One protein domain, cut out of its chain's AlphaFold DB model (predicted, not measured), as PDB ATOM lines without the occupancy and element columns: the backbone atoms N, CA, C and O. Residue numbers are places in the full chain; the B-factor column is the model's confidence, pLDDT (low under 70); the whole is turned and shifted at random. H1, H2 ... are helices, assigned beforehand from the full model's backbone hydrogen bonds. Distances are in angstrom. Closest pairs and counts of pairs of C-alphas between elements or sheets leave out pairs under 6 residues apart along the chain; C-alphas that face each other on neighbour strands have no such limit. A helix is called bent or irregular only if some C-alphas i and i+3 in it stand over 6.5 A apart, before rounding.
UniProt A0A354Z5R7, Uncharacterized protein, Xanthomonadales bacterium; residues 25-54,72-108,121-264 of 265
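What this domain is: This is residues 25 to 54, 72 to 108 and 121 to 264 of the 265 residues of an uncharacterized protein of Xanthomonadales bacterium (UniProt A0A354Z5R7). Two helices side by side, H6 and the longer H9, make the core of a rounded, all-helix body in which most other helices cross their neighbours. H4 crosses the first part of H6, with H1, H2, H3 and H5 packed round it; H7 packs on H6, while H10 and H11 pack on the later part of H9, and H8 lies far out, near H4. The printed part has 211 residues, with eleven named helices, H1 to H11 in chain order, and no named strand. It is compact, with a radius of gyration of the C-alphas of 16.8 A and spans of 49 by 42 by 32 A.

Where its parts are: H1 is residues 28 to 36, beginning at C-alpha 28 (-40.933, 4.892, 12.242). H2 is residues 82 to 89, and H3 is residues 92 to 104, 18.6 A long. H4, residues 124 to 142, is 26.6 A long, with a kink of 27 degrees near residue 131; it is only just irregular, C-alphas 134 and 137 being 6.52 A apart. H5 is residues 144 to 147, H6 residues 154 to 171, 25.3 A, H7 residues 178 to 188 and H8 residues 195 to 201. H9, residues 203 to 226, measures 35.0 A from C-alpha 203 (-26.551, 3.872, -5.664). H10 is residues 233 to 246, 20.3 A, and H11 residues 255 to 262, ending at C-alpha 262 (-51.512, -7.820, -17.097).

How they stand to each other: H4 is the hub, touching five helices. Its closest C-alphas to H3 are Ala 126 and Leu 95, 4.5 A apart; to H2, Ser 125 and Leu 86, 5.5 A; to H1, Leu 135 and Val 32, 7.2 A. H4 touches H5 only at the corner, at Thr 138 and Gly 146, 5.8 A. H4 touches H6 at Arg 134 and Gly 155, 4.1 A, at a steep tilt of 47 degrees, opposite ways. H6 touches H7 at Ala 162 and Leu 181, 6.8 A. H6 and H9 touch at Gly 157 and Val 210, 4.1 A, at a shallow tilt of 30 degrees, the same way. H9 touches H10 at Ala 225 and Ile 235, 5.5 A, and H11 at Ile 219 and Leu 259, 5.4 A. H8 is close to H4 but not clearly touching, Met 198 and Ala 141 being 7.4 A apart. Every O i to N i+4 pair is within hydrogen-bond range in H1, H3 and H6 to H11, but 2 of 4 in H2 and 13 of 15 in H4; H5 is too short for such a pair.

The domain as a whole: The C-alphas farthest apart, Glu 76 and Gly 232, are 53.9 A apart. Residues 55 to 71 and 109 to 120 are not printed, with C-alpha gaps of 15.3 A and 15.4 A. Of the links printed whole, none is long. The mean pLDDT of the printed part is 80.1; 51 residues are under 70, among them 38 to 54, 72 to 83 and 139 to 146.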
ATOM      1  N   ALA A  25     -38.099   5.678  20.569       76.38
ATOM      2  CA  ALA A  25     -38.909   5.832  19.368       76.38
ATOM      3  C   ALA A  25     -40.143   4.925  19.476       76.38
ATOM      4  O   ALA A  25     -40.032   3.727  19.753       76.38
ATOM      5  N   LYS A  26     -41.331   5.487  19.263       77.38
ATOM      6  CA  LYS A  26     -42.617   4.767  19.267       77.38
ATOM      7  C   LYS A  26     -43.126   4.497  17.855       77.38
ATOM      8  O   LYS A  26     -43.966   3.623  17.673       77.38
ATOM      9  N   SER A  27     -42.605   5.211  16.861       82.88
ATOM     10  CA  SER A  27     -42.966   5.090  15.450       82.88
ATOM     11  C   SER A  27     -41.734   5.108  14.548       82.88
ATOM     12  O   SER A  27     -40.643   5.510  14.960       82.88
ATOM     13  N   LEU A  28     -41.937   4.735  13.284       85.19
ATOM     14  CA  LEU A  28     -40.933   4.892  12.242       85.19
ATOM     15  C   LEU A  28     -40.497   6.355  12.102       85.19
ATOM     16  O   LEU A  28     -39.306   6.618  12.021       85.19
ATOM     17  N   SER A  29     -41.445   7.296  12.095       86.31
ATOM     18  CA  SER A  29     -41.149   8.725  11.939       86.31
ATOM     19  C   SER A  29     -40.289   9.276  13.076       86.31
ATOM     20  O   SER A  29     -39.383  10.061  12.822       86.31
ATOM     21  N   GLN A  30     -40.514   8.827  14.316       83.81
ATOM     22  CA  GLN A  30     -39.671   9.202  15.452       83.81
ATOM     23  C   GLN A  30     -38.267   8.606  15.337       83.81
ATOM     24  O   GLN A  30     -37.298   9.320  15.559       83.81
ATOM     25  N   GLY A  31     -38.147   7.335  14.937       79.56
ATOM     26  CA  GLY A  31     -36.843   6.716  14.681       79.56
ATOM     27  C   GLY A  31     -36.063   7.449  13.587       79.56
ATOM     28  O   GLY A  31     -34.897   7.766  13.776       79.56
ATOM     29  N   VAL A  32     -36.724   7.792  12.477       81.19
ATOM     30  CA  VAL A  32     -36.126   8.588  11.393       81.19
ATOM     31  C   VAL A  32     -35.684   9.964  11.886       81.19
ATOM     32  O   VAL A  32     -34.563  10.367  11.598       81.19
ATOM     33  N   SER A  33     -36.524  10.653  12.664       83.94
ATOM     34  CA  SER A  33     -36.172  11.951  13.247       83.94
ATOM     35  C   SER A  33     -34.920  11.848  14.120       83.94
ATOM     36  O   SER A  33     -33.994  12.633  13.945       83.94
ATOM     37  N   TYR A  34     -34.827  10.839  14.991       75.75
ATOM     38  CA  TYR A  34     -33.629  10.635  15.807       75.75
ATOM     39  C   TYR A  34     -32.379  10.365  14.964       75.75
ATOM     40  O   TYR A  34     -31.344  10.963  15.236       75.75
ATOM     41  N   ILE A  35     -32.476   9.563  13.898       74.00
ATOM     42  CA  ILE A  35     -31.354   9.339  12.967       74.00
ATOM     43  C   ILE A  35     -30.924  10.640  12.283       74.00
ATOM     44  O   ILE A  35     -29.733  10.895  12.159       74.00
ATOM     45  N   GLN A  36     -31.871  11.462  11.830       73.81
ATOM     46  CA  GLN A  36     -31.573  12.723  11.140       73.81
ATOM     47  C   GLN A  36     -30.912  13.769  12.048       73.81
ATOM     48  O   GLN A  36     -30.255  14.670  11.538       73.81
ATOM     49  N   HIS A  37     -31.065  13.639  13.368       74.44
ATOM     50  CA  HIS A  37     -30.423  14.492  14.371       74.44
ATOM     51  C   HIS A  37     -29.220  13.812  15.050       74.44
ATOM     52  O   HIS A  37     -28.793  14.263  16.111       74.44
ATOM     53  N   ASP A  38     -28.714  12.706  14.488       67.81
ATOM     54  CA  ASP A  38     -27.604  11.914  15.036       67.81
ATOM     55  C   ASP A  38     -27.807  11.485  16.507       67.81
ATOM     56  O   ASP A  38     -26.864  11.342  17.287       67.81
ATOM     57  N   GLN A  39     -29.063  11.251  16.901       64.88
ATOM     58  CA  GLN A  39     -29.438  10.836  18.250       64.88
ATOM     59  C   GLN A  39     -29.555   9.316  18.352       64.88
ATOM     60  O   GLN A  39     -30.172   8.654  17.517       64.88
ATOM     61  N   SER A  40     -29.024   8.755  19.438       67.31
ATOM     62  CA  SER A  40     -29.304   7.371  19.808       67.31
ATOM     63  C   SER A  40     -30.734   7.222  20.321       67.31
ATOM     64  O   SER A  40     -31.231   8.075  21.047       67.31
ATOM     65  N   PHE A  41     -31.398   6.120  19.980       68.44
ATOM     66  CA  PHE A  41     -32.769   5.835  20.411       68.44
ATOM     67  C   PHE A  41     -32.994   4.332  20.576       68.44
ATOM     68  O   PHE A  41     -32.222   3.531  20.054       68.44
ATOM     69  N   LEU A  42     -34.071   3.961  21.277       69.88
ATOM     70  CA  LEU A  42     -34.593   2.596  21.357       69.88
ATOM     71  C   LEU A  42     -35.884   2.460  20.557       69.88
ATOM     72  O   LEU A  42     -36.865   3.153  20.833       69.88
ATOM     73  N   MET A  43     -35.925   1.521  19.613       69.50
ATOM     74  CA  MET A  43     -37.137   1.253  18.838       69.50
ATOM     75  C   MET A  43     -38.123   0.374  19.630       69.50
ATOM     76  O   MET A  43     -37.941  -0.837  19.716       69.50
ATOM     77  N   LYS A  44     -39.184   0.970  20.198       68.75
ATOM     78  CA  LYS A  44     -40.240   0.267  20.961       68.75
ATOM     79  C   LYS A  44     -41.644   0.733  20.545       68.75
ATOM     80  O   LYS A  44     -42.265   1.534  21.253       68.75
ATOM     81  N   PRO A  45     -42.167   0.282  19.400       60.53
ATOM     82  CA  PRO A  45     -43.555   0.544  19.031       60.53
ATOM     83  C   PRO A  45     -44.507  -0.328  19.879       60.53
ATOM     84  O   PRO A  45     -44.396  -1.552  19.882       60.53
ATOM     85  N   GLY A  46     -45.430   0.294  20.628       55.28
ATOM     86  CA  GLY A  46     -46.235  -0.374  21.670       55.28
ATOM     87  C   GLY A  46     -45.411  -0.796  22.903       55.28
ATOM     88  O   GLY A  46     -44.190  -0.890  22.825       55.28
ATOM     89  N   SER A  47     -46.045  -1.035  24.061       45.19
ATOM     90  CA  SER A  47     -45.395  -1.299  25.373       45.19
ATOM     91  C   SER A  47     -44.603  -2.619  25.484       45.19
ATOM     92  O   SER A  47     -44.397  -3.147  26.574       45.19
ATOM     93  N   THR A  48     -44.135  -3.175  24.370       45.50
ATOM     94  CA  THR A  48     -43.383  -4.431  24.348       45.50
ATOM     95  C   THR A  48     -41.879  -4.173  24.478       45.50
ATOM     96  O   THR A  48     -41.312  -3.282  23.843       45.50
ATOM     97  N   THR A  49     -41.208  -4.960  25.313       46.47
ATOM     98  CA  THR A  49     -39.761  -4.932  25.577       46.47
ATOM     99  C   THR A  49     -38.948  -5.299  24.333       46.47
ATOM    100  O   THR A  49     -38.699  -6.470  24.082       46.47
ATOM    101  N   HIS A  50     -38.543  -4.305  23.535       47.25
ATOM    102  CA  HIS A  50     -37.643  -4.497  22.387       47.25
ATOM    103  C   HIS A  50     -36.549  -3.420  22.404       47.25
ATOM    104  O   HIS A  50     -36.837  -2.235  22.548       47.25
ATOM    105  N   GLY A  51     -35.279  -3.814  22.345       41.59
ATOM    106  CA  GLY A  51     -34.140  -2.891  22.332       41.59
ATOM    107  C   GLY A  51     -33.449  -2.906  20.974       41.59
ATOM    108  O   GLY A  51     -33.020  -3.958  20.522       41.59
ATOM    109  N   LEU A  52     -33.336  -1.744  20.334       42.94
ATOM    110  CA  LEU A  52     -32.472  -1.501  19.178       42.94
ATOM    111  C   LEU A  52     -31.654  -0.261  19.530       42.94
ATOM    112  O   LEU A  52     -32.281   0.759  19.764       42.94
ATOM    113  N   MET A  53     -30.324  -0.327  19.602       40.97
ATOM    114  CA  MET A  53     -29.479   0.870  19.729       40.97
ATOM    115  C   MET A  53     -28.937   1.236  18.350       40.97
ATOM    116  O   MET A  53     -28.390   0.376  17.662       40.97
ATOM    117  N   GLN A  54     -29.072   2.502  17.949       41.31
ATOM    118  CA  GLN A  54     -28.363   3.038  16.789       41.31
ATOM    119  C   GLN A  54     -27.469   4.217  17.180       41.31
ATOM    120  O   GLN A  54     -27.923   5.173  17.799       41.31
ATOM    121  N   TYR A  72     -23.145 -10.935  16.387       33.94
ATOM    122  CA  TYR A  72     -21.949 -10.797  15.572       33.94
ATOM    123  C   TYR A  72     -22.339 -10.791  14.088       33.94
ATOM    124  O   TYR A  72     -22.812 -11.784  13.543       33.94
ATOM    125  N   ALA A  73     -22.115  -9.653  13.430       39.28
ATOM    126  CA  ALA A  73     -22.242  -9.476  11.982       39.28
ATOM    127  C   ALA A  73     -21.017 -10.002  11.206       39.28
ATOM    128  O   ALA A  73     -20.873  -9.722  10.021       39.28
ATOM    129  N   LYS A  74     -20.112 -10.728  11.871       32.94
ATOM    130  CA  LYS A  74     -18.957 -11.368  11.244       32.94
ATOM    131  C   LYS A  74     -19.192 -12.874  11.206       32.94
ATOM    132  O   LYS A  74     -18.989 -13.542  12.215       32.94
ATOM    133  N   SER A  75     -19.587 -13.404  10.050       36.66
ATOM    134  CA  SER A  75     -19.098 -14.729   9.669       36.66
ATOM    135  C   SER A  75     -17.630 -14.595   9.250       36.66
ATOM    136  O   SER A  75     -17.198 -13.519   8.826       36.66
ATOM    137  N   GLU A  76     -16.859 -15.679   9.318       38.81
ATOM    138  CA  GLU A  76     -15.502 -15.726   8.748       38.81
ATOM    139  C   GLU A  76     -15.494 -15.370   7.246       38.81
ATOM    140  O   GLU A  76     -14.502 -14.866   6.732       38.81
ATOM    141  N   SER A  77     -16.635 -15.547   6.566       48.78
ATOM    142  CA  SER A  77     -16.851 -15.197   5.159       48.78
ATOM    143  C   SER A  77     -17.252 -13.736   4.891       48.78
ATOM    144  O   SER A  77     -17.365 -13.354   3.730       48.78
ATOM    145  N   GLY A  78     -17.499 -12.914   5.920       49.38
ATOM    146  CA  GLY A  78     -17.950 -11.524   5.759       49.38
ATOM    147  C   GLY A  78     -19.435 -11.347   5.394       49.38
ATOM    148  O   GLY A  78     -19.846 -10.230   5.081       49.38
ATOM    149  N   GLU A  79     -20.245 -12.413   5.453       54.44
ATOM    150  CA  GLU A  79     -21.694 -12.395   5.203       54.44
ATOM    151  C   GLU A  79     -22.523 -12.040   6.452       54.44
ATOM    152  O   GLU A  79     -22.245 -12.469   7.572       54.44
ATOM    153  N   SER A  80     -23.604 -11.287   6.248       58.72
ATOM    154  CA  SER A  80     -24.587 -10.937   7.272       58.72
ATOM    155  C   SER A  80     -25.461 -12.141   7.633       58.72
ATOM    156  O   SER A  80     -26.219 -12.664   6.817       58.72
ATOM    157  N   THR A  81     -25.428 -12.545   8.902       61.53
ATOM    158  CA  THR A  81     -26.307 -13.588   9.467       61.53
ATOM    159  C   THR A  81     -27.583 -13.017  10.095       61.53
ATOM    160  O   THR A  81     -28.524 -13.756  10.394       61.53
ATOM    161  N   LYS A  82     -27.655 -11.687  10.245       65.44
ATOM    162  CA  LYS A  82     -28.718 -10.935  10.934       65.44
ATOM    163  C   LYS A  82     -30.123 -11.365  10.506       65.44
ATOM    164  O   LYS A  82     -30.957 -11.686  11.348       65.44
ATOM    165  N   TYR A  83     -30.391 -11.400   9.200       69.38
ATOM    166  CA  TYR A  83     -31.717 -11.748   8.685       69.38
ATOM    167  C   TYR A  83     -31.968 -13.255   8.646       69.38
ATOM    168  O   TYR A  83     -33.094 -13.670   8.909       69.38
ATOM    169  N   ARG A  84     -30.926 -14.063   8.408       71.00
ATOM    170  CA  ARG A  84     -30.991 -15.534   8.391       71.00
ATOM    171  C   ARG A  84     -31.418 -16.111   9.742       71.00
ATOM    172  O   ARG A  84     -32.187 -17.067   9.771       71.00
ATOM    173  N   GLU A  85     -31.007 -15.499  10.850       67.50
ATOM    174  CA  GLU A  85     -31.450 -15.911  12.190       67.50
ATOM    175  C   GLU A  85     -32.849 -15.396  12.546       67.50
ATOM    176  O   GLU A  85     -33.653 -16.112  13.147       67.50
ATOM    177  N   LEU A  86     -33.191 -14.169  12.141       66.06
ATOM    178  CA  LEU A  86     -34.500 -13.595  12.458       66.06
ATOM    179  C   LEU A  86     -35.639 -14.320  11.728       66.06
ATOM    180  O   LEU A  86     -36.686 -14.550  12.335       66.06
ATOM    181  N   VAL A  87     -35.442 -14.728  10.468       78.69
ATOM    182  CA  VAL A  87     -36.490 -15.388   9.661       78.69
ATOM    183  C   VAL A  87     -36.883 -16.771  10.172       78.69
ATOM    184  O   VAL A  87     -37.968 -17.243   9.841       78.69
ATOM    185  N   LYS A  88     -36.053 -17.403  11.014       76.00
ATOM    186  CA  LYS A  88     -36.398 -18.663  11.696       76.00
ATOM    187  C   LYS A  88     -37.535 -18.477  12.707       76.00
ATOM    188  O   LYS A  88     -38.260 -19.420  12.992       76.00
ATOM    189  N   ASN A  89     -37.713 -17.254  13.212       71.06
ATOM    190  CA  ASN A  89     -38.550 -16.943  14.373       71.06
ATOM    191  C   ASN A  89     -39.746 -16.022  14.040       71.06
ATOM    192  O   ASN A  89     -40.373 -15.425  14.924       71.06
ATOM    193  N   PHE A  90     -40.085 -15.873  12.755       74.88
ATOM    194  CA  PHE A  90     -41.314 -15.206  12.324       74.88
ATOM    195  C   PHE A  90     -41.847 -15.779  11.011       74.88
ATOM    196  O   PHE A  90     -41.089 -16.305  10.201       74.88
ATOM    197  N   ASN A  91     -43.146 -15.601  10.748       87.56
ATOM    198  CA  ASN A  91     -43.724 -15.779   9.411       87.56
ATOM    199  C   ASN A  91     -43.860 -14.428   8.676       87.56
ATOM    200  O   ASN A  91     -43.943 -13.363   9.296       87.56
ATOM    201  N   VAL A  92     -43.963 -14.447   7.344       90.25
ATOM    202  CA  VAL A  92     -44.108 -13.226   6.519       90.25
ATOM    203  C   VAL A  92     -45.293 -12.353   6.955       90.25
ATOM    204  O   VAL A  92     -45.275 -11.120   6.858       90.25
ATOM    205  N   THR A  93     -46.367 -12.962   7.464       89.56
ATOM    206  CA  THR A  93     -47.508 -12.192   7.952       89.56
ATOM    207  C   THR A  93     -47.179 -11.379   9.193       89.56
ATOM    208  O   THR A  93     -47.621 -10.226   9.250       89.56
ATOM    209  N   ASP A  94     -46.378 -11.910  10.104       85.75
ATOM    210  CA  ASP A  94     -45.919 -11.207  11.295       85.75
ATOM    211  C   ASP A  94     -45.005 -10.045  10.923       85.75
ATOM    212  O   ASP A  94     -45.260  -8.934  11.381       85.75
ATOM    213  N   LEU A  95     -44.061 -10.233   9.991       90.31
ATOM    214  CA  LEU A  95     -43.211  -9.146   9.480       90.31
ATOM    215  C   LEU A  95     -44.051  -7.971   8.952       90.31
ATOM    216  O   LEU A  95     -43.874  -6.817   9.342       90.31
ATOM    217  N   THR A  96     -45.050  -8.256   8.110       91.38
ATOM    218  CA  THR A  96     -45.916  -7.193   7.568       91.38
ATOM    219  C   THR A  96     -46.835  -6.562   8.620       91.38
ATOM    220  O   THR A  96     -47.285  -5.432   8.431       91.38
ATOM    221  N   ARG A  97     -47.173  -7.271   9.711       87.12
ATOM    222  CA  ARG A  97     -47.912  -6.722  10.865       87.12
ATOM    223  C   ARG A  97     -47.023  -5.808  11.693       87.12
ATOM    224  O   ARG A  97     -47.441  -4.679  11.934       87.12
ATOM    225  N   ALA A  98     -45.818  -6.258  12.017       85.25
ATOM    226  CA  ALA A  98     -44.806  -5.477  12.702       85.25
ATOM    227  C   ALA A  98     -44.507  -4.168  11.961       85.25
ATOM    228  O   ALA A  98     -44.628  -3.102  12.557       85.25
ATOM    229  N   ASN A  99     -44.279  -4.212  10.640       90.62
ATOM    230  CA  ASN A  99     -44.086  -2.996   9.841       90.62
ATOM    231  C   ASN A  99     -45.269  -2.014   9.955       90.62
ATOM    232  O   ASN A  99     -45.070  -0.820  10.134       90.62
ATOM    233  N   LYS A 100     -46.522  -2.496   9.917       88.31
ATOM    234  CA  LYS A 100     -47.696  -1.615  10.095       88.31
ATOM    235  C   LYS A 100     -47.711  -0.937  11.457       88.31
ATOM    236  O   LYS A 100     -48.142   0.206  11.553       88.31
ATOM    237  N   VAL A 101     -47.325  -1.659  12.502       83.69
ATOM    238  CA  VAL A 101     -47.307  -1.136  13.871       83.69
ATOM    239  C   VAL A 101     -46.184  -0.119  14.039       83.69
ATOM    240  O   VAL A 101     -46.429   0.952  14.588       83.69
ATOM    241  N   LEU A 102     -45.015  -0.405  13.464       84.62
ATOM    242  CA  LEU A 102     -43.890   0.517  13.376       84.62
ATOM    243  C   LEU A 102     -44.278   1.812  12.641       84.62
ATOM    244  O   LEU A 102     -44.044   2.899  13.157       84.62
ATOM    245  N   VAL A 103     -44.932   1.716  11.480       86.62
ATOM    246  CA  VAL A 103     -45.377   2.882  10.691       86.62
ATOM    247  C   VAL A 103     -46.439   3.696  11.424       86.62
ATOM    248  O   VAL A 103     -46.331   4.915  11.496       86.62
ATOM    249  N   LYS A 104     -47.462   3.039  11.983       80.19
ATOM    250  CA  LYS A 104     -48.564   3.726  12.673       80.19
ATOM    251  C   LYS A 104     -48.169   4.342  14.014       80.19
ATOM    252  O   LYS A 104     -48.920   5.167  14.518       80.19
ATOM    253  N   GLY A 105     -47.061   3.906  14.611       68.62
ATOM    254  CA  GLY A 105     -46.682   4.324  15.958       68.62
ATOM    255  C   GLY A 105     -47.612   3.788  17.047       68.62
ATOM    256  O   GLY A 105     -47.981   4.535  17.946       68.62
ATOM    257  N   GLY A 106     -48.044   2.523  16.925       56.50
ATOM    258  CA  GLY A 106     -49.069   1.904  17.778       56.50
ATOM    259  C   GLY A 106     -48.913   2.214  19.278       56.50
ATOM    260  O   GLY A 106     -47.833   2.051  19.843       56.50
ATOM    261  N   SER A 107     -50.020   2.669  19.865       39.56
ATOM    262  CA  SER A 107     -50.194   3.350  21.152       39.56
ATOM    263  C   SER A 107     -49.571   2.673  22.379       39.56
ATOM    264  O   SER A 107     -49.579   1.454  22.532       39.56
ATOM    265  N   ASP A 108     -49.159   3.499  23.341       37.56
ATOM    266  CA  ASP A 108     -48.849   3.113  24.728       37.56
ATOM    267  C   ASP A 108     -50.080   2.610  25.520       37.56
ATOM    268  O   ASP A 108     -50.023   2.443  26.732       37.56
ATOM    269  N   SER A 121     -51.497  -9.970  16.557       66.94
ATOM    270  CA  SER A 121     -50.159 -10.210  17.106       66.94
ATOM    271  C   SER A 121     -49.085 -10.351  16.020       66.94
ATOM    272  O   SER A 121     -49.378 -10.682  14.863       66.94
ATOM    273  N   TYR A 122     -47.848 -10.058  16.410       75.75
ATOM    274  CA  TYR A 122     -46.606 -10.246  15.662       75.75
ATOM    275  C   TYR A 122     -45.519 -10.675  16.662       75.75
ATOM    276  O   TYR A 122     -45.636 -10.364  17.848       75.75
ATOM    277  N   SER A 123     -44.488 -11.397  16.213       74.31
ATOM    278  CA  SER A 123     -43.381 -11.808  17.085       74.31
ATOM    279  C   SER A 123     -42.365 -10.681  17.291       74.31
ATOM    280  O   SER A 123     -42.276  -9.749  16.485       74.31
ATOM    281  N   GLY A 124     -41.555 -10.784  18.346       72.19
ATOM    282  CA  GLY A 124     -40.468  -9.834  18.565       72.19
ATOM    283  C   GLY A 124     -39.427  -9.854  17.450       72.19
ATOM    284  O   GLY A 124     -39.033  -8.798  16.965       72.19
ATOM    285  N   SER A 125     -39.091 -11.037  16.927       72.88
ATOM    286  CA  SER A 125     -38.212 -11.180  15.759       72.88
ATOM    287  C   SER A 125     -38.771 -10.484  14.517       72.88
ATOM    288  O   SER A 125     -38.006  -9.886  13.762       72.88
ATOM    289  N   ALA A 126     -40.097 -10.489  14.322       77.31
ATOM    290  CA  ALA A 126     -40.737  -9.744  13.238       77.31
ATOM    291  C   ALA A 126     -40.611  -8.224  13.420       77.31
ATOM    292  O   ALA A 126     -40.415  -7.509  12.437       77.31
ATOM    293  N   MET A 127     -40.712  -7.728  14.660       79.38
ATOM    294  CA  MET A 127     -40.498  -6.313  14.971       79.38
ATOM    295  C   MET A 127     -39.048  -5.905  14.753       79.38
ATOM    296  O   MET A 127     -38.797  -4.949  14.024       79.38
ATOM    297  N   THR A 128     -38.100  -6.678  15.282       76.56
ATOM    298  CA  THR A 128     -36.670  -6.461  15.058       76.56
ATOM    299  C   THR A 128     -36.350  -6.451  13.565       76.56
ATOM    300  O   THR A 128     -35.746  -5.498  13.081       76.56
ATOM    301  N   ALA A 129     -36.824  -7.438  12.799       81.69
ATOM    302  CA  ALA A 129     -36.612  -7.488  11.354       81.69
ATOM    303  C   ALA A 129     -37.215  -6.275  10.628       81.69
ATOM    304  O   ALA A 129     -36.542  -5.672   9.792       81.69
ATOM    305  N   ALA A 130     -38.445  -5.870  10.964       86.50
ATOM    306  CA  ALA A 130     -39.069  -4.687  10.375       86.50
ATOM    307  C   ALA A 130     -38.277  -3.408  10.687       86.50
ATOM    308  O   ALA A 130     -38.018  -2.621   9.782       86.50
ATOM    309  N   SER A 131     -37.856  -3.206  11.937       81.62
ATOM    310  CA  SER A 131     -37.057  -2.044  12.338       81.62
ATOM    311  C   SER A 131     -35.703  -2.005  11.633       81.62
ATOM    312  O   SER A 131     -35.323  -0.961  11.111       81.62
ATOM    313  N   LEU A 132     -35.012  -3.145  11.545       80.12
ATOM    314  CA  LEU A 132     -33.744  -3.267  10.830       80.12
ATOM    315  C   LEU A 132     -33.894  -2.928   9.349       80.12
ATOM    316  O   LEU A 132     -33.157  -2.094   8.836       80.12
ATOM    317  N   ILE A 133     -34.880  -3.525   8.675       87.62
ATOM    318  CA  ILE A 133     -35.161  -3.242   7.263       87.62
ATOM    319  C   ILE A 133     -35.444  -1.752   7.059       87.62
ATOM    320  O   ILE A 133     -34.926  -1.142   6.132       87.62
ATOM    321  N   ARG A 134     -36.278  -1.149   7.910       86.81
ATOM    322  CA  ARG A 134     -36.748   0.226   7.703       86.81
ATOM    323  C   ARG A 134     -35.710   1.292   8.037       86.81
ATOM    324  O   ARG A 134     -35.727   2.343   7.401       86.81
ATOM    325  N   LEU A 135     -34.861   1.044   9.032       80.25
ATOM    326  CA  LEU A 135     -33.918   2.029   9.556       80.25
ATOM    327  C   LEU A 135     -32.483   1.696   9.142       80.25
ATOM    328  O   LEU A 135     -31.834   2.487   8.467       80.25
ATOM    329  N   ASN A 136     -31.997   0.501   9.478       77.75
ATOM    330  CA  ASN A 136     -30.593   0.161   9.279       77.75
ATOM    331  C   ASN A 136     -30.205   0.012   7.809       77.75
ATOM    332  O   ASN A 136     -29.151   0.511   7.428       77.75
ATOM    333  N   GLU A 137     -31.029  -0.633   6.986       78.44
ATOM    334  CA  GLU A 137     -30.684  -0.837   5.571       78.44
ATOM    335  C   GLU A 137     -30.645   0.491   4.805       78.44
ATOM    336  O   GLU A 137     -29.770   0.708   3.972       78.44
ATOM    337  N   THR A 138     -31.526   1.431   5.158       76.62
ATOM    338  CA  THR A 138     -31.492   2.794   4.613       76.62
ATOM    339  C   THR A 138     -30.245   3.554   5.065       76.62
ATOM    340  O   THR A 138     -29.553   4.122   4.222       76.62
ATOM    341  N   THR A 139     -29.909   3.528   6.362       69.88
ATOM    342  CA  THR A 139     -28.682   4.176   6.859       69.88
ATOM    343  C   THR A 139     -27.422   3.553   6.258       69.88
ATOM    344  O   THR A 139     -26.478   4.266   5.946       69.88
ATOM    345  N   THR A 140     -27.401   2.233   6.072       69.62
ATOM    346  CA  THR A 140     -26.254   1.515   5.497       69.62
ATOM    347  C   THR A 140     -26.037   1.905   4.039       69.62
ATOM    348  O   THR A 140     -24.898   2.110   3.630       69.62
ATOM    349  N   ALA A 141     -27.118   2.043   3.268       67.38
ATOM    350  CA  ALA A 141     -27.041   2.396   1.858       67.38
ATOM    351  C   ALA A 141     -26.688   3.864   1.606       67.38
ATOM    352  O   ALA A 141     -25.845   4.147   0.759       67.38
ATOM    353  N   PHE A 142     -27.328   4.788   2.326       67.12
ATOM    354  CA  PHE A 142     -27.315   6.214   1.975       67.12
ATOM    355  C   PHE A 142     -27.090   7.153   3.173       67.12
ATOM    356  O   PHE A 142     -27.291   8.362   3.063       67.12
ATOM    357  N   GLY A 143     -26.712   6.626   4.341       65.00
ATOM    358  CA  GLY A 143     -26.590   7.421   5.564       65.00
ATOM    359  C   GLY A 143     -27.924   8.027   6.019       65.00
ATOM    360  O   GLY A 143     -29.006   7.547   5.674       65.00
ATOM    361  N   SER A 144     -27.860   9.101   6.809       67.44
ATOM    362  CA  SER A 144     -29.046   9.847   7.264       67.44
ATOM    363  C   SER A 144     -29.790  10.541   6.112       67.44
ATOM    364  O   SER A 144     -31.015  10.686   6.157       67.44
ATOM    365  N   GLN A 145     -29.081  10.890   5.034       66.38
ATOM    366  CA  GLN A 145     -29.642  11.521   3.833       66.38
ATOM    367  C   GLN A 145     -30.634  10.613   3.092       66.38
ATOM    368  O   GLN A 145     -31.574  11.113   2.471       66.38
ATOM    369  N   GLY A 146     -30.505   9.289   3.234       69.62
ATOM    370  CA  GLY A 146     -31.439   8.305   2.678       69.62
ATOM    371  C   GLY A 146     -32.884   8.431   3.171       69.62
ATOM    372  O   GLY A 146     -33.780   7.827   2.590       69.62
ATOM    373  N   PHE A 147     -33.139   9.210   4.226       75.25
ATOM    374  CA  PHE A 147     -34.485   9.458   4.748       75.25
ATOM    375  C   PHE A 147     -35.127  10.759   4.248       75.25
ATOM    376  O   PHE A 147     -36.261  11.051   4.628       75.25
ATOM    377  N   SER A 148     -34.436  11.529   3.403       74.00
ATOM    378  CA  SER A 148     -34.953  12.783   2.829       74.00
ATOM    379  C   SER A 148     -36.198  12.575   1.958       74.00
ATOM    380  O   SER A 148     -37.097  13.413   1.958       74.00
ATOM    381  N   GLN A 149     -36.300  11.431   1.279       67.94
ATOM    382  CA  GLN A 149     -37.462  11.062   0.473       67.94
ATOM    383  C   GLN A 149     -38.391  10.135   1.262       67.94
ATOM    384  O   GLN A 149     -38.122   8.941   1.452       67.94
ATOM    385  N   GLN A 150     -39.507  10.685   1.749       66.44
ATOM    386  CA  GLN A 150     -40.491   9.909   2.500       66.44
ATOM    387  C   GLN A 150     -41.055   8.771   1.644       66.44
ATOM    388  O   GLN A 150     -41.629   8.981   0.581       66.44
ATOM    389  N   GLY A 151     -40.920   7.539   2.132       64.44
ATOM    390  CA  GLY A 151     -41.528   6.374   1.493       64.44
ATOM    391  C   GLY A 151     -40.765   5.804   0.295       64.44
ATOM    392  O   GLY A 151     -41.084   4.687  -0.086       64.44
ATOM    393  N   GLN A 152     -39.713   6.459  -0.207       73.75
ATOM    394  CA  GLN A 152     -38.943   6.013  -1.384       73.75
ATOM    395  C   GLN A 152     -37.483   5.656  -1.063       73.75
ATOM    396  O   GLN A 152     -36.598   5.747  -1.901       73.75
ATOM    397  N   ASN A 153     -37.219   5.218   0.167       86.44
ATOM    398  CA  ASN A 153     -35.894   4.754   0.570       86.44
ATOM    399  C   ASN A 153     -35.736   3.231   0.449       86.44
ATOM    400  O   ASN A 153     -36.696   2.494   0.221       86.44
ATOM    401  N   VAL A 154     -34.511   2.745   0.653       86.75
ATOM    402  CA  VAL A 154     -34.158   1.316   0.576       86.75
ATOM    403  C   VAL A 154     -35.033   0.455   1.483       86.75
ATOM    404  O   VAL A 154     -35.559  -0.571   1.047       86.75
ATOM    405  N   GLY A 155     -35.273   0.896   2.718       90.06
ATOM    406  CA  GLY A 155     -36.173   0.208   3.640       90.06
ATOM    407  C   GLY A 155     -37.625   0.146   3.152       90.06
ATOM    408  O   GLY A 155     -38.356  -0.795   3.475       90.06
ATOM    409  N   SER A 156     -38.074   1.114   2.350       92.81
ATOM    410  CA  SER A 156     -39.332   1.026   1.600       92.81
ATOM    411  C   SER A 156     -39.282   0.065   0.439       92.81
ATOM    412  O   SER A 156     -40.216  -0.723   0.328       92.81
ATOM    413  N   GLY A 157     -38.217   0.057  -0.356       94.50
ATOM    414  CA  GLY A 157     -38.069  -0.905  -1.446       94.50
ATOM    415  C   GLY A 157     -38.126  -2.354  -0.957       94.50
ATOM    416  O   GLY A 157     -38.933  -3.143  -1.450       94.50
ATOM    417  N   ILE A 158     -37.346  -2.692   0.075       94.75
ATOM    418  CA  ILE A 158     -37.304  -4.046   0.654       94.75
ATOM    419  C   ILE A 158     -38.680  -4.442   1.208       94.75
ATOM    420  O   ILE A 158     -39.166  -5.552   0.990       94.75
ATOM    421  N   MET A 159     -39.346  -3.528   1.920       95.88
ATOM    422  CA  MET A 159     -40.668  -3.796   2.483       95.88
ATOM    423  C   MET A 159     -41.760  -3.881   1.407       95.88
ATOM    424  O   MET A 159     -42.689  -4.678   1.546       95.88
ATOM    425  N   ALA A 160     -41.656  -3.089   0.339       97.06
ATOM    426  CA  ALA A 160     -42.531  -3.168  -0.823       97.06
ATOM    427  C   ALA A 160     -42.388  -4.530  -1.506       97.06
ATOM    428  O   ALA A 160     -43.401  -5.174  -1.769       97.06
ATOM    429  N   GLU A 161     -41.162  -5.030  -1.669       97.31
ATOM    430  CA  GLU A 161     -40.923  -6.370  -2.204       97.31
ATOM    431  C   GLU A 161     -41.522  -7.461  -1.306       97.31
ATOM    432  O   GLU A 161     -42.242  -8.339  -1.779       97.31
ATOM    433  N   ALA A 162     -41.330  -7.374   0.013       96.44
ATOM    434  CA  ALA A 162     -41.939  -8.327   0.940       96.44
ATOM    435  C   ALA A 162     -43.479  -8.323   0.875       96.44
ATOM    436  O   ALA A 162     -44.130  -9.365   1.009       96.44
ATOM    437  N   LEU A 163     -44.081  -7.150   0.663       96.56
ATOM    438  CA  LEU A 163     -45.525  -7.003   0.486       96.56
ATOM    439  C   LEU A 163     -45.995  -7.523  -0.871       96.56
ATOM    440  O   LEU A 163     -47.020  -8.207  -0.904       96.56
ATOM    441  N   HIS A 164     -45.247  -7.255  -1.942       97.00
ATOM    442  CA  HIS A 164     -45.461  -7.821  -3.268       97.00
ATOM    443  C   HIS A 164     -45.512  -9.346  -3.189       97.00
ATOM    444  O   HIS A 164     -46.563  -9.923  -3.459       97.00
ATOM    445  N   GLN A 165     -44.445  -9.987  -2.706       96.19
ATOM    446  CA  GLN A 165     -44.352 -11.445  -2.603       96.19
ATOM    447  C   GLN A 165     -45.508 -12.032  -1.782       96.19
ATOM    448  O   GLN A 165     -46.178 -12.982  -2.193       96.19
ATOM    449  N   LYS A 166     -45.831 -11.406  -0.644       94.81
ATOM    450  CA  LYS A 166     -46.972 -11.811   0.182       94.81
ATOM    451  C   LYS A 166     -48.309 -11.698  -0.555       94.81
ATOM    452  O   LYS A 166     -49.171 -12.567  -0.397       94.81
ATOM    453  N   TRP A 167     -48.564 -10.581  -1.233       94.75
ATOM    454  CA  TRP A 167     -49.840 -10.351  -1.907       94.75
ATOM    455  C   TRP A 167     -49.977 -11.238  -3.136       94.75
ATOM    456  O   TRP A 167     -51.038 -11.834  -3.281       94.75
ATOM    457  N   SER A 168     -48.913 -11.412  -3.917       94.06
ATOM    458  CA  SER A 168     -48.844 -12.342  -5.046       94.06
ATOM    459  C   SER A 168     -49.134 -13.776  -4.611       94.06
ATOM    460  O   SER A 168     -50.082 -14.371  -5.114       94.06
ATOM    461  N   ALA A 169     -48.430 -14.295  -3.595       92.69
ATOM    462  CA  ALA A 169     -48.688 -15.638  -3.065       92.69
ATOM    463  C   ALA A 169     -50.151 -15.794  -2.626       92.69
ATOM    464  O   ALA A 169     -50.837 -16.738  -3.014       92.69
ATOM    465  N   LYS A 170     -50.681 -14.800  -1.901       91.00
ATOM    466  CA  LYS A 170     -52.078 -14.817  -1.465       91.00
ATOM    467  C   LYS A 170     -53.075 -14.729  -2.624       91.00
ATOM    468  O   LYS A 170     -54.181 -15.249  -2.501       91.00
ATOM    469  N   ASN A 171     -52.734 -14.037  -3.705       89.81
ATOM    470  CA  ASN A 171     -53.572 -13.959  -4.894       89.81
ATOM    471  C   ASN A 171     -53.574 -15.306  -5.633       89.81
ATOM    472  O   ASN A 171     -54.613 -15.672  -6.171       89.81
ATOM    473  N   SER A 172     -52.476 -16.060  -5.607       90.25
ATOM    474  CA  SER A 172     -52.369 -17.398  -6.210       90.25
ATOM    475  C   SER A 172     -52.840 -18.541  -5.300       90.25
ATOM    476  O   SER A 172     -52.689 -19.701  -5.661       90.25
ATOM    477  N   GLY A 173     -53.377 -18.247  -4.109       88.62
ATOM    478  CA  GLY A 173     -53.783 -19.275  -3.140       88.62
ATOM    479  C   GLY A 173     -52.617 -20.007  -2.459       88.62
ATOM    480  O   GLY A 173     -52.843 -20.986  -1.757       88.62
ATOM    481  N   ALA A 174     -51.385 -19.522  -2.624       89.56
ATOM    482  CA  ALA A 174     -50.174 -20.110  -2.064       89.56
ATOM    483  C   ALA A 174     -49.782 -19.478  -0.715       89.56
ATOM    484  O   ALA A 174     -50.166 -18.349  -0.378       89.56
ATOM    485  N   SER A 175     -48.965 -20.197   0.054       84.88
ATOM    486  CA  SER A 175     -48.266 -19.669   1.227       84.88
ATOM    487  C   SER A 175     -46.824 -19.300   0.859       84.88
ATOM    488  O   SER A 175     -46.189 -19.951   0.037       84.88
ATOM    489  N   LEU A 176     -46.307 -18.224   1.459       90.00
ATOM    490  CA  LEU A 176     -44.914 -17.805   1.304       90.00
ATOM    491  C   LEU A 176     -44.170 -18.085   2.610       90.00
ATOM    492  O   LEU A 176     -44.546 -17.544   3.657       90.00
ATOM    493  N   SER A 177     -43.129 -18.913   2.546       92.25
ATOM    494  CA  SER A 177     -42.240 -19.160   3.683       92.25
ATOM    495  C   SER A 177     -41.328 -17.955   3.932       92.25
ATOM    496  O   SER A 177     -41.000 -17.199   3.016       92.25
ATOM    497  N   SER A 178     -40.901 -17.759   5.182       89.31
ATOM    498  CA  SER A 178     -39.981 -16.666   5.532       89.31
ATOM    499  C   SER A 178     -38.598 -16.852   4.912       89.31
ATOM    500  O   SER A 178     -37.967 -15.869   4.539       89.31
ATOM    501  N   GLN A 179     -38.151 -18.099   4.753       89.62
ATOM    502  CA  GLN A 179     -36.909 -18.454   4.069       89.62
ATOM    503  C   GLN A 179     -37.002 -18.168   2.569       89.62
ATOM    504  O   GLN A 179     -36.086 -17.574   2.013       89.62
ATOM    505  N   GLY A 180     -38.127 -18.519   1.931       90.94
ATOM    506  CA  GLY A 180     -38.375 -18.184   0.528       90.94
ATOM    507  C   GLY A 180     -38.389 -16.674   0.308       90.94
ATOM    508  O   GLY A 180     -37.718 -16.178  -0.591       90.94
ATOM    509  N   LEU A 181     -39.058 -15.928   1.199       92.94
ATOM    510  CA  LEU A 181     -39.003 -14.468   1.188       92.94
ATOM    511  C   LEU A 181     -37.565 -13.955   1.335       92.94
ATOM    512  O   LEU A 181     -37.171 -13.070   0.583       92.94
ATOM    513  N   LEU A 182     -36.789 -14.479   2.289       89.56
ATOM    514  CA  LEU A 182     -35.412 -14.035   2.492       89.56
ATOM    515  C   LEU A 182     -34.553 -14.270   1.251       89.56
ATOM    516  O   LEU A 182     -33.841 -13.357   0.858       89.56
ATOM    517  N   GLY A 183     -34.662 -15.437   0.611       90.56
ATOM    518  CA  GLY A 183     -33.944 -15.728  -0.631       90.56
ATOM    519  C   GLY A 183     -34.266 -14.719  -1.736       90.56
ATOM    520  O   GLY A 183     -33.356 -14.163  -2.350       90.56
ATOM    521  N   THR A 184     -35.550 -14.397  -1.935       93.00
ATOM    522  CA  THR A 184     -35.965 -13.350  -2.883       93.00
ATOM    523  C   THR A 184     -35.391 -11.982  -2.514       93.00
ATOM    524  O   THR A 184     -34.885 -11.269  -3.380       93.00
ATOM    525  N   LEU A 185     -35.465 -11.602  -1.235       92.56
ATOM    526  CA  LEU A 185     -34.969 -10.309  -0.774       92.56
ATOM    527  C   LEU A 185     -33.449 -10.205  -0.917       92.56
ATOM    528  O   LEU A 185     -32.981  -9.195  -1.419       92.56
ATOM    529  N   GLU A 186     -32.687 -11.227  -0.535       88.75
ATOM    530  CA  GLU A 186     -31.228 -11.261  -0.684       88.75
ATOM    531  C   GLU A 186     -30.800 -11.184  -2.158       88.75
ATOM    532  O   GLU A 186     -29.827 -10.503  -2.476       88.75
ATOM    533  N   SER A 187     -31.545 -11.826  -3.064       89.50
ATOM    534  CA  SER A 187     -31.280 -11.750  -4.505       89.50
ATOM    535  C   SER A 187     -31.532 -10.356  -5.083       89.50
ATOM    536  O   SER A 187     -30.828  -9.948  -6.003       89.50
ATOM    537  N   LYS A 188     -32.553  -9.646  -4.591       90.44
ATOM    538  CA  LYS A 188     -32.979  -8.339  -5.121       90.44
ATOM    539  C   LYS A 188     -32.295  -7.165  -4.415       90.44
ATOM    540  O   LYS A 188     -32.120  -6.102  -4.999       90.44
ATOM    541  N   TYR A 189     -31.900  -7.369  -3.163       89.00
ATOM    542  CA  TYR A 189     -31.253  -6.401  -2.284       89.00
ATOM    543  C   TYR A 189     -29.987  -7.021  -1.678       89.00
ATOM    544  O   TYR A 189     -29.994  -7.464  -0.524       89.00
ATOM    545  N   PRO A 190     -28.879  -7.050  -2.441       76.75
ATOM    546  CA  PRO A 190     -27.641  -7.714  -2.037       76.75
ATOM    547  C   PRO A 190     -27.007  -7.155  -0.753       76.75
ATOM    548  O   PRO A 190     -26.208  -7.841  -0.112       76.75
ATOM    549  N   GLN A 191     -27.384  -5.944  -0.328       72.94
ATOM    550  CA  GLN A 191     -27.000  -5.369   0.968       72.94
ATOM    551  C   GLN A 191     -27.458  -6.201   2.167       72.94
ATOM    552  O   GLN A 191     -26.790  -6.205   3.197       72.94
ATOM    553  N   LEU A 192     -28.546  -6.964   2.014       75.88
ATOM    554  CA  LEU A 192     -29.024  -7.873   3.055       75.88
ATOM    555  C   LEU A 192     -28.022  -9.003   3.318       75.88
ATOM    556  O   LEU A 192     -27.984  -9.530   4.431       75.88
ATOM    557  N   GLN A 193     -27.199  -9.327   2.314       73.00
ATOM    558  CA  GLN A 193     -26.084 -10.258   2.424       73.00
ATOM    559  C   GLN A 193     -24.812  -9.547   2.888       73.00
ATOM    560  O   GLN A 193     -24.224  -9.972   3.875       73.00
ATOM    561  N   THR A 194     -24.362  -8.485   2.203       71.12
ATOM    562  CA  THR A 194     -23.136  -7.747   2.581       71.12
ATOM    563  C   THR A 194     -23.139  -6.294   2.101       71.12
ATOM    564  O   THR A 194     -23.648  -5.977   1.026       71.12
ATOM    565  N   VAL A 195     -22.435  -5.421   2.830       66.62
ATOM    566  CA  VAL A 195     -22.160  -4.038   2.395       66.62
ATOM    567  C   VAL A 195     -21.305  -4.001   1.120       66.62
ATOM    568  O   VAL A 195     -21.447  -3.097   0.303       66.62
ATOM    569  N   GLU A 196     -20.429  -4.984   0.901       65.25
ATOM    570  CA  GLU A 196     -19.610  -5.046  -0.315       65.25
ATOM    571  C   GLU A 196     -20.459  -5.292  -1.570       65.25
ATOM    572  O   GLU A 196     -20.297  -4.594  -2.571       65.25
ATOM    573  N   LYS A 197     -21.415  -6.228  -1.503       70.44
ATOM    574  CA  LYS A 197     -22.360  -6.485  -2.601       70.44
ATOM    575  C   LYS A 197     -23.208  -5.248  -2.915       70.44
ATOM    576  O   LYS A 197     -23.444  -4.956  -4.083       70.44
ATOM    577  N   MET A 198     -23.587  -4.470  -1.899       72.12
ATOM    578  CA  MET A 198     -24.250  -3.175  -2.086       72.12
ATOM    579  C   MET A 198     -23.366  -2.156  -2.818       72.12
ATOM    580  O   MET A 198     -23.819  -1.506  -3.757       72.12
ATOM    581  N   ARG A 199     -22.095  -2.020  -2.415       66.94
ATOM    582  CA  ARG A 199     -21.148  -1.105  -3.077       66.94
ATOM    583  C   ARG A 199     -20.945  -1.471  -4.546       66.94
ATOM    584  O   ARG A 199     -20.882  -0.573  -5.376       66.94
ATOM    585  N   LYS A 200     -20.893  -2.770  -4.858       79.69
ATOM    586  CA  LYS A 200     -20.811  -3.290  -6.233       79.69
ATOM    587  C   LYS A 200     -22.063  -2.984  -7.061       79.69
ATOM    588  O   LYS A 200     -21.931  -2.718  -8.248       79.69
ATOM    589  N   GLN A 201     -23.253  -3.005  -6.454       81.19
ATOM    590  CA  GLN A 201     -24.505  -2.644  -7.131       81.19
ATOM    591  C   GLN A 201     -24.546  -1.155  -7.512       81.19
ATOM    592  O   GLN A 201     -25.008  -0.812  -8.594       81.19
ATOM    593  N   GLY A 202     -24.064  -0.275  -6.632       78.19
ATOM    594  CA  GLY A 202     -24.103   1.171  -6.841       78.19
ATOM    595  C   GLY A 202     -25.453   1.813  -6.487       78.19
ATOM    596  O   GLY A 202     -26.505   1.172  -6.453       78.19
ATOM    597  N   ALA A 203     -25.413   3.115  -6.191       77.25
ATOM    598  CA  ALA A 203     -26.551   3.872  -5.664       77.25
ATOM    599  C   ALA A 203     -27.720   4.007  -6.658       77.25
ATOM    600  O   ALA A 203     -28.886   3.908  -6.270       77.25
ATOM    601  N   GLU A 204     -27.416   4.216  -7.940       85.06
ATOM    602  CA  GLU A 204     -28.422   4.389  -8.991       85.06
ATOM    603  C   GLU A 204     -29.225   3.103  -9.215       85.06
ATOM    604  O   GLU A 204     -30.453   3.117  -9.127       85.06
ATOM    605  N   ALA A 205     -28.539   1.972  -9.400       87.38
ATOM    606  CA  ALA A 205     -29.184   0.673  -9.559       87.38
ATOM    607  C   ALA A 205     -30.025   0.301  -8.326       87.38
ATOM    608  O   ALA A 205     -31.128  -0.227  -8.463       87.38
ATOM    609  N   LEU A 206     -29.553   0.627  -7.117       84.56
ATOM    610  CA  LEU A 206     -30.330   0.426  -5.894       84.56
ATOM    611  C   LEU A 206     -31.605   1.291  -5.868       84.56
ATOM    612  O   LEU A 206     -32.662   0.821  -5.451       84.56
ATOM    613  N   THR A 207     -31.538   2.530  -6.353       87.06
ATOM    614  CA  THR A 207     -32.701   3.431  -6.439       87.06
ATOM    615  C   THR A 207     -33.721   2.929  -7.461       87.06
ATOM    616  O   THR A 207     -34.914   2.839  -7.162       87.06
ATOM    617  N   GLN A 208     -33.255   2.503  -8.637       89.69
ATOM    618  CA  GLN A 208     -34.098   1.851  -9.642       89.69
ATOM    619  C   GLN A 208     -34.772   0.600  -9.059       89.69
ATOM    620  O   GLN A 208     -35.979   0.407  -9.216       89.69
ATOM    621  N   GLN A 209     -34.031  -0.199  -8.285       91.62
ATOM    622  CA  GLN A 209     -34.542  -1.408  -7.644       91.62
ATOM    623  C   GLN A 209     -35.671  -1.134  -6.636       91.62
ATOM    624  O   GLN A 209     -36.641  -1.908  -6.569       91.62
ATOM    625  N   VAL A 210     -35.561  -0.037  -5.876       92.75
ATOM    626  CA  VAL A 210     -36.618   0.462  -4.983       92.75
ATOM    627  C   VAL A 210     -37.864   0.811  -5.798       92.75
ATOM    628  O   VAL A 210     -38.948   0.318  -5.477       92.75
ATOM    629  N   GLY A 211     -37.707   1.575  -6.884       93.12
ATOM    630  CA  GLY A 211     -38.796   1.940  -7.796       93.12
ATOM    631  C   GLY A 211     -39.520   0.721  -8.377       93.12
ATOM    632  O   GLY A 211     -40.745   0.623  -8.285       93.12
ATOM    633  N   THR A 212     -38.774  -0.271  -8.873       94.88
ATOM    634  CA  THR A 212     -39.344  -1.536  -9.366       94.88
ATOM    635  C   THR A 212     -40.136  -2.265  -8.283       94.88
ATOM    636  O   THR A 212     -41.215  -2.787  -8.548       94.88
ATOM    637  N   SER A 213     -39.637  -2.300  -7.045       96.81
ATOM    638  CA  SER A 213     -40.316  -3.014  -5.954       96.81
ATOM    639  C   SER A 213     -41.600  -2.312  -5.512       96.81
ATOM    640  O   SER A 213     -42.602  -2.975  -5.235       96.81
ATOM    641  N   LEU A 214     -41.607  -0.974  -5.504       96.25
ATOM    642  CA  LEU A 214     -42.819  -0.179  -5.294       96.25
ATOM    643  C   LEU A 214     -43.843  -0.450  -6.404       96.25
ATOM    644  O   LEU A 214     -45.008  -0.713  -6.105       96.25
ATOM    645  N   MET A 215     -43.409  -0.477  -7.666       96.56
ATOM    646  CA  MET A 215     -44.266  -0.799  -8.811       96.56
ATOM    647  C   MET A 215     -44.901  -2.193  -8.673       96.56
ATOM    648  O   MET A 215     -46.124  -2.337  -8.719       96.56
ATOM    649  N   SER A 216     -44.098  -3.229  -8.404       96.94
ATOM    650  CA  SER A 216     -44.591  -4.601  -8.214       96.94
ATOM    651  C   SER A 216     -45.581  -4.717  -7.046       96.94
ATOM    652  O   SER A 216     -46.586  -5.438  -7.138       96.94
ATOM    653  N   ALA A 217     -45.340  -3.984  -5.954       97.25
ATOM    654  CA  ALA A 217     -46.245  -3.932  -4.811       97.25
ATOM    655  C   ALA A 217     -47.588  -3.277  -5.170       97.25
ATOM    656  O   ALA A 217     -48.636  -3.816  -4.796       97.25
ATOM    657  N   ALA A 218     -47.574  -2.167  -5.919       96.81
ATOM    658  CA  ALA A 218     -48.782  -1.495  -6.402       96.81
ATOM    659  C   ALA A 218     -49.617  -2.426  -7.289       96.81
ATOM    660  O   ALA A 218     -50.794  -2.652  -7.002       96.81
ATOM    661  N   ILE A 219     -48.984  -3.072  -8.273       96.75
ATOM    662  CA  ILE A 219     -49.637  -4.036  -9.172       96.75
ATOM    663  C   ILE A 219     -50.264  -5.191  -8.377       96.75
ATOM    664  O   ILE A 219     -51.408  -5.571  -8.609       96.75
ATOM    665  N   SER A 220     -49.563  -5.734  -7.381       96.88
ATOM    666  CA  SER A 220     -50.066  -6.887  -6.610       96.88
ATOM    667  C   SER A 220     -51.185  -6.520  -5.641       96.88
ATOM    668  O   SER A 220     -52.097  -7.319  -5.394       96.88
ATOM    669  N   ALA A 221     -51.148  -5.304  -5.094       96.31
ATOM    670  CA  ALA A 221     -52.267  -4.743  -4.353       96.31
ATOM    671  C   ALA A 221     -53.472  -4.476  -5.268       96.31
ATOM    672  O   ALA A 221     -54.598  -4.722  -4.836       96.31
ATOM    673  N   GLY A 222     -53.240  -4.028  -6.504       95.75
ATOM    674  CA  GLY A 222     -54.261  -3.809  -7.528       95.75
ATOM    675  C   GLY A 222     -54.948  -5.103  -7.962       95.75
ATOM    676  O   GLY A 222     -56.164  -5.210  -7.859       95.75
ATOM    677  N   ASP A 223     -54.183  -6.139  -8.306       95.19
ATOM    678  CA  ASP A 223     -54.691  -7.496  -8.582       95.19
ATOM    679  C   ASP A 223     -55.537  -8.006  -7.405       95.19
ATOM    680  O   ASP A 223     -56.664  -8.481  -7.547       95.19
ATOM    681  N   ARG A 224     -55.060  -7.769  -6.180       93.56
ATOM    682  CA  ARG A 224     -55.824  -8.102  -4.980       93.56
ATOM    683  C   ARG A 224     -57.138  -7.315  -4.856       93.56
ATOM    684  O   ARG A 224     -58.080  -7.843  -4.265       93.56
ATOM    685  N   ALA A 225     -57.187  -6.063  -5.307       94.25
ATOM    686  CA  ALA A 225     -58.399  -5.242  -5.332       94.25
ATOM    687  C   ALA A 225     -59.408  -5.783  -6.354       94.25
ATOM    688  O   ALA A 225     -60.579  -5.939  -6.018       94.25
ATOM    689  N   ILE A 226     -58.935  -6.172  -7.540       93.56
ATOM    690  CA  ILE A 226     -59.748  -6.803  -8.588       93.56
ATOM    691  C   ILE A 226     -60.345  -8.118  -8.077       93.56
ATOM    692  O   ILE A 226     -61.553  -8.311  -8.142       93.56
ATOM    693  N   LYS A 227     -59.547  -8.977  -7.427       91.44
ATOM    694  CA  LYS A 227     -60.041 -10.216  -6.784       91.44
ATOM    695  C   LYS A 227     -61.019  -9.981  -5.623       91.44
ATOM    696  O   LYS A 227     -61.591 -10.929  -5.093       91.44
ATOM    697  N   LYS A 228     -61.170  -8.735  -5.170       93.31
ATOM    698  CA  LYS A 228     -62.174  -8.305  -4.186       93.31
ATOM    699  C   LYS A 228     -63.396  -7.663  -4.850       93.31
ATOM    700  O   LYS A 228     -64.198  -7.076  -4.131       93.31
ATOM    701  N   ASN A 229     -63.523  -7.767  -6.173       93.62
ATOM    702  CA  ASN A 229     -64.583  -7.172  -6.983       93.62
ATOM    703  C   ASN A 229     -64.660  -5.638  -6.853       93.62
ATOM    704  O   ASN A 229     -65.744  -5.066  -6.900       93.62
ATOM    705  N   LEU A 230     -63.515  -4.972  -6.653       94.00
ATOM    706  CA  LEU A 230     -63.436  -3.508  -6.685       94.00
ATOM    707  C   LEU A 230     -63.260  -3.026  -8.127       94.00
ATOM    708  O   LEU A 230     -62.565  -3.677  -8.906       94.00
ATOM    709  N   SER A 231     -63.835  -1.870  -8.464       89.88
ATOM    710  CA  SER A 231     -63.788  -1.310  -9.819       89.88
ATOM    711  C   SER A 231     -63.308   0.145  -9.851       89.88
ATOM    712  O   SER A 231     -63.446   0.898  -8.884       89.88
ATOM    713  N   GLY A 232     -62.703   0.534 -10.980       84.19
ATOM    714  CA  GLY A 232     -62.301   1.912 -11.279       84.19
ATOM    715  C   GLY A 232     -61.543   2.600 -10.138       84.19
ATOM    716  O   GLY A 232     -60.487   2.143  -9.695       84.19
ATOM    717  N   TRP A 233     -62.107   3.699  -9.636       90.00
ATOM    718  CA  TRP A 233     -61.519   4.522  -8.575       90.00
ATOM    719  C   TRP A 233     -61.292   3.763  -7.254       90.00
ATOM    720  O   TRP A 233     -60.341   4.066  -6.530       90.00
ATOM    721  N   GLN A 234     -62.099   2.734  -6.957       93.62
ATOM    722  CA  GLN A 234     -61.980   1.941  -5.727       93.62
ATOM    723  C   GLN A 234     -60.681   1.131  -5.691       93.62
ATOM    724  O   GLN A 234     -60.134   0.876  -4.616       93.62
ATOM    725  N   ILE A 235     -60.167   0.727  -6.860       93.94
ATOM    726  CA  ILE A 235     -58.882   0.030  -6.965       93.94
ATOM    727  C   ILE A 235     -57.758   0.988  -6.562       93.94
ATOM    728  O   ILE A 235     -56.948   0.642  -5.701       93.94
ATOM    729  N   ASN A 236     -57.749   2.208  -7.108       93.06
ATOM    730  CA  ASN A 236     -56.754   3.226  -6.764       93.06
ATOM    731  C   ASN A 236     -56.767   3.547  -5.266       93.06
ATOM    732  O   ASN A 236     -55.734   3.486  -4.599       93.06
ATOM    733  N   GLU A 237     -57.954   3.797  -4.710       94.38
ATOM    734  CA  GLU A 237     -58.104   4.086  -3.288       94.38
ATOM    735  C   GLU A 237     -57.625   2.912  -2.417       94.38
ATOM    736  O   GLU A 237     -56.917   3.099  -1.422       94.38
ATOM    737  N   TYR A 238     -57.963   1.677  -2.798       94.88
ATOM    738  CA  TYR A 238     -57.517   0.486  -2.086       94.88
ATOM    739  C   TYR A 238     -55.989   0.372  -2.065       94.88
ATOM    740  O   TYR A 238     -55.419   0.089  -1.004       94.88
ATOM    741  N   VAL A 239     -55.326   0.585  -3.206       95.50
ATOM    742  CA  VAL A 239     -53.864   0.498  -3.321       95.50
ATOM    743  C   VAL A 239     -53.195   1.629  -2.536       95.50
ATOM    744  O   VAL A 239     -52.340   1.337  -1.695       95.50
ATOM    745  N   GLN A 240     -53.662   2.875  -2.665       93.69
ATOM    746  CA  GLN A 240     -53.161   4.005  -1.872       93.69
ATOM    747  C   GLN A 240     -53.299   3.741  -0.365       93.69
ATOM    748  O   GLN A 240     -52.339   3.876   0.398       93.69
ATOM    749  N   ARG A 241     -54.462   3.249   0.088       91.75
ATOM    750  CA  ARG A 241     -54.678   2.867   1.494       91.75
ATOM    751  C   ARG A 241     -53.700   1.781   1.958       91.75
ATOM    752  O   ARG A 241     -53.357   1.745   3.142       91.75
ATOM    753  N   LYS A 242     -53.246   0.870   1.084       92.81
ATOM    754  CA  LYS A 242     -52.197  -0.111   1.427       92.81
ATOM    755  C   LYS A 242     -50.832   0.542   1.567       92.81
ATOM    756  O   LYS A 242     -50.153   0.237   2.545       92.81
ATOM    757  N   PHE A 243     -50.463   1.414   0.639       92.94
ATOM    758  CA  PHE A 243     -49.175   2.099   0.643       92.94
ATOM    759  C   PHE A 243     -49.007   2.957   1.895       92.94
ATOM    760  O   PHE A 243     -48.067   2.738   2.663       92.94
ATOM    761  N   VAL A 244     -49.996   3.802   2.200       90.19
ATOM    762  CA  VAL A 244     -50.027   4.619   3.426       90.19
ATOM    763  C   VAL A 244     -49.940   3.741   4.672       90.19
ATOM    764  O   VAL A 244     -49.123   3.969   5.560       90.19
ATOM    765  N   LYS A 245     -50.731   2.660   4.724       89.38
ATOM    766  CA  LYS A 245     -50.748   1.734   5.867       89.38
ATOM    767  C   LYS A 245     -49.392   1.079   6.145       89.38
ATOM    768  O   LYS A 245     -49.168   0.637   7.272       89.38
ATOM    769  N   HIS A 246     -48.541   0.967   5.133       91.56
ATOM    770  CA  HIS A 246     -47.236   0.317   5.205       91.56
ATOM    771  C   HIS A 246     -46.055   1.290   5.084       91.56
ATOM    772  O   HIS A 246     -44.915   0.825   5.086       91.56
ATOM    773  N   GLY A 247     -46.309   2.603   5.043       89.69
ATOM    774  CA  GLY A 247     -45.268   3.630   4.988       89.69
ATOM    775  C   GLY A 247     -44.468   3.609   3.685       89.69
ATOM    776  O   GLY A 247     -43.268   3.883   3.710       89.69
ATOM    777  N   LEU A 248     -45.107   3.231   2.573       91.25
ATOM    778  CA  LEU A 248     -44.479   3.150   1.247       91.25
ATOM    779  C   LEU A 248     -44.552   4.467   0.455       91.25
ATOM    780  O   LEU A 248     -44.023   4.529  -0.644       91.25
ATOM    781  N   GLY A 249     -45.188   5.506   1.003       87.00
ATOM    782  CA  GLY A 249     -45.347   6.795   0.325       87.00
ATOM    783  C   GLY A 249     -46.456   6.786  -0.727       87.00
ATOM    784  O   GLY A 249     -47.476   6.112  -0.558       87.00
ATOM    785  N   GLU A 250     -46.263   7.584  -1.770       89.19
ATOM    786  CA  GLU A 250     -47.174   7.719  -2.909       89.19
ATOM    787  C   GLU A 250     -47.078   6.527  -3.870       89.19
ATOM    788  O   GLU A 250     -46.095   5.777  -3.866       89.19
ATOM    789  N   LEU A 251     -48.113   6.329  -4.692       90.31
ATOM    790  CA  LEU A 251     -48.081   5.292  -5.724       90.31
ATOM    791  C   LEU A 251     -47.111   5.682  -6.842       90.31
ATOM    792  O   LEU A 251     -47.122   6.833  -7.277       90.31
ATOM    793  N   PRO A 252     -46.313   4.732  -7.354       92.06
ATOM    794  CA  PRO A 252     -45.446   4.998  -8.492       92.06
ATOM    795  C   PRO A 252     -46.288   5.246  -9.751       92.06
ATOM    796  O   PRO A 252     -47.237   4.509 -10.007       92.06
ATOM    797  N   GLY A 253     -45.945   6.256 -10.553       91.00
ATOM    798  CA  GLY A 253     -46.629   6.526 -11.825       91.00
ATOM    799  C   GLY A 253     -46.581   5.326 -12.781       91.00
ATOM    800  O   GLY A 253     -45.620   4.559 -12.763       91.00
ATOM    801  N   GLY A 254     -47.621   5.132 -13.597       91.75
ATOM    802  CA  GLY A 254     -47.693   4.023 -14.562       91.75
ATOM    803  C   GLY A 254     -48.172   2.677 -13.991       91.75
ATOM    804  O   GLY A 254     -48.294   1.698 -14.727       91.75
ATOM    805  N   TRP A 255     -48.434   2.581 -12.679       94.56
ATOM    806  CA  TRP A 255     -48.801   1.306 -12.047       94.56
ATOM    807  C   TRP A 255     -50.162   0.766 -12.486       94.56
ATOM    808  O   TRP A 255     -50.363  -0.451 -12.516       94.56
ATOM    809  N   MET A 256     -51.106   1.657 -12.794       92.12
ATOM    810  CA  MET A 256     -52.454   1.268 -13.193       92.12
ATOM    811  C   MET A 256     -52.456   0.771 -14.637       92.12
ATOM    812  O   MET A 256     -53.111  -0.224 -14.936       92.12
ATOM    813  N   GLU A 257     -51.682   1.411 -15.508       92.56
ATOM    814  CA  GLU A 257     -51.430   0.985 -16.881       92.56
ATOM    815  C   GLU A 257     -50.763  -0.395 -16.896       92.56
ATOM    816  O   GLU A 257     -51.261  -1.311 -17.548       92.56
ATOM    817  N   ALA A 258     -49.712  -0.594 -16.093       91.81
ATOM    818  CA  ALA A 258     -49.052  -1.894 -15.959       91.81
ATOM    819  C   ALA A 258     -49.996  -2.986 -15.417       91.81
ATOM    820  O   ALA A 258     -49.922  -4.148 -15.822       91.81
ATOM    821  N   LEU A 259     -50.916  -2.627 -14.511       92.38
ATOM    822  CA  LEU A 259     -51.954  -3.544 -14.048       92.38
ATOM    823  C   LEU A 259     -52.916  -3.920 -15.181       92.38
ATOM    824  O   LEU A 259     -53.227  -5.097 -15.311       92.38
ATOM    825  N   ARG A 260     -53.377  -2.962 -15.992       89.44
ATOM    826  CA  ARG A 260     -54.292  -3.220 -17.121       89.44
ATOM    827  C   ARG A 260     -53.660  -4.127 -18.173       89.44
ATOM    828  O   ARG A 260     -54.269  -5.133 -18.532       89.44
ATOM    829  N   GLN A 261     -52.396  -3.878 -18.517       89.62
ATOM    830  CA  GLN A 261     -51.624  -4.728 -19.429       89.62
ATOM    831  C   GLN A 261     -51.588  -6.194 -18.971       89.62
ATOM    832  O   GLN A 261     -51.747  -7.100 -19.785       89.62
ATOM    833  N   LYS A 262     -51.465  -6.454 -17.659       85.62
ATOM    834  CA  LYS A 262     -51.512  -7.820 -17.097       85.62
ATOM    835  C   LYS A 262     -52.842  -8.543 -17.375       85.62
ATOM    836  O   LYS A 262     -52.849  -9.768 -17.452       85.62
ATOM    837  N   TYR A 263     -53.952  -7.814 -17.493       82.31
ATOM    838  CA  TYR A 263     -55.280  -8.368 -17.788       82.31
ATOM    839  C   TYR A 263     -55.679  -8.243 -19.265       82.31
ATOM    840  O   TYR A 263     -56.820  -8.553 -19.597       82.31
ATOM    841  N   GLY A 264     -54.764  -7.818 -20.144       68.19
ATOM    842  CA  GLY A 264     -55.048  -7.641 -21.571       68.19
ATOM    843  C   GLY A 264     -56.030  -6.503 -21.869       68.19
ATOM    844  O   GLY A 264     -56.796  -6.613 -22.824       68.19
TER     845      GLY A 264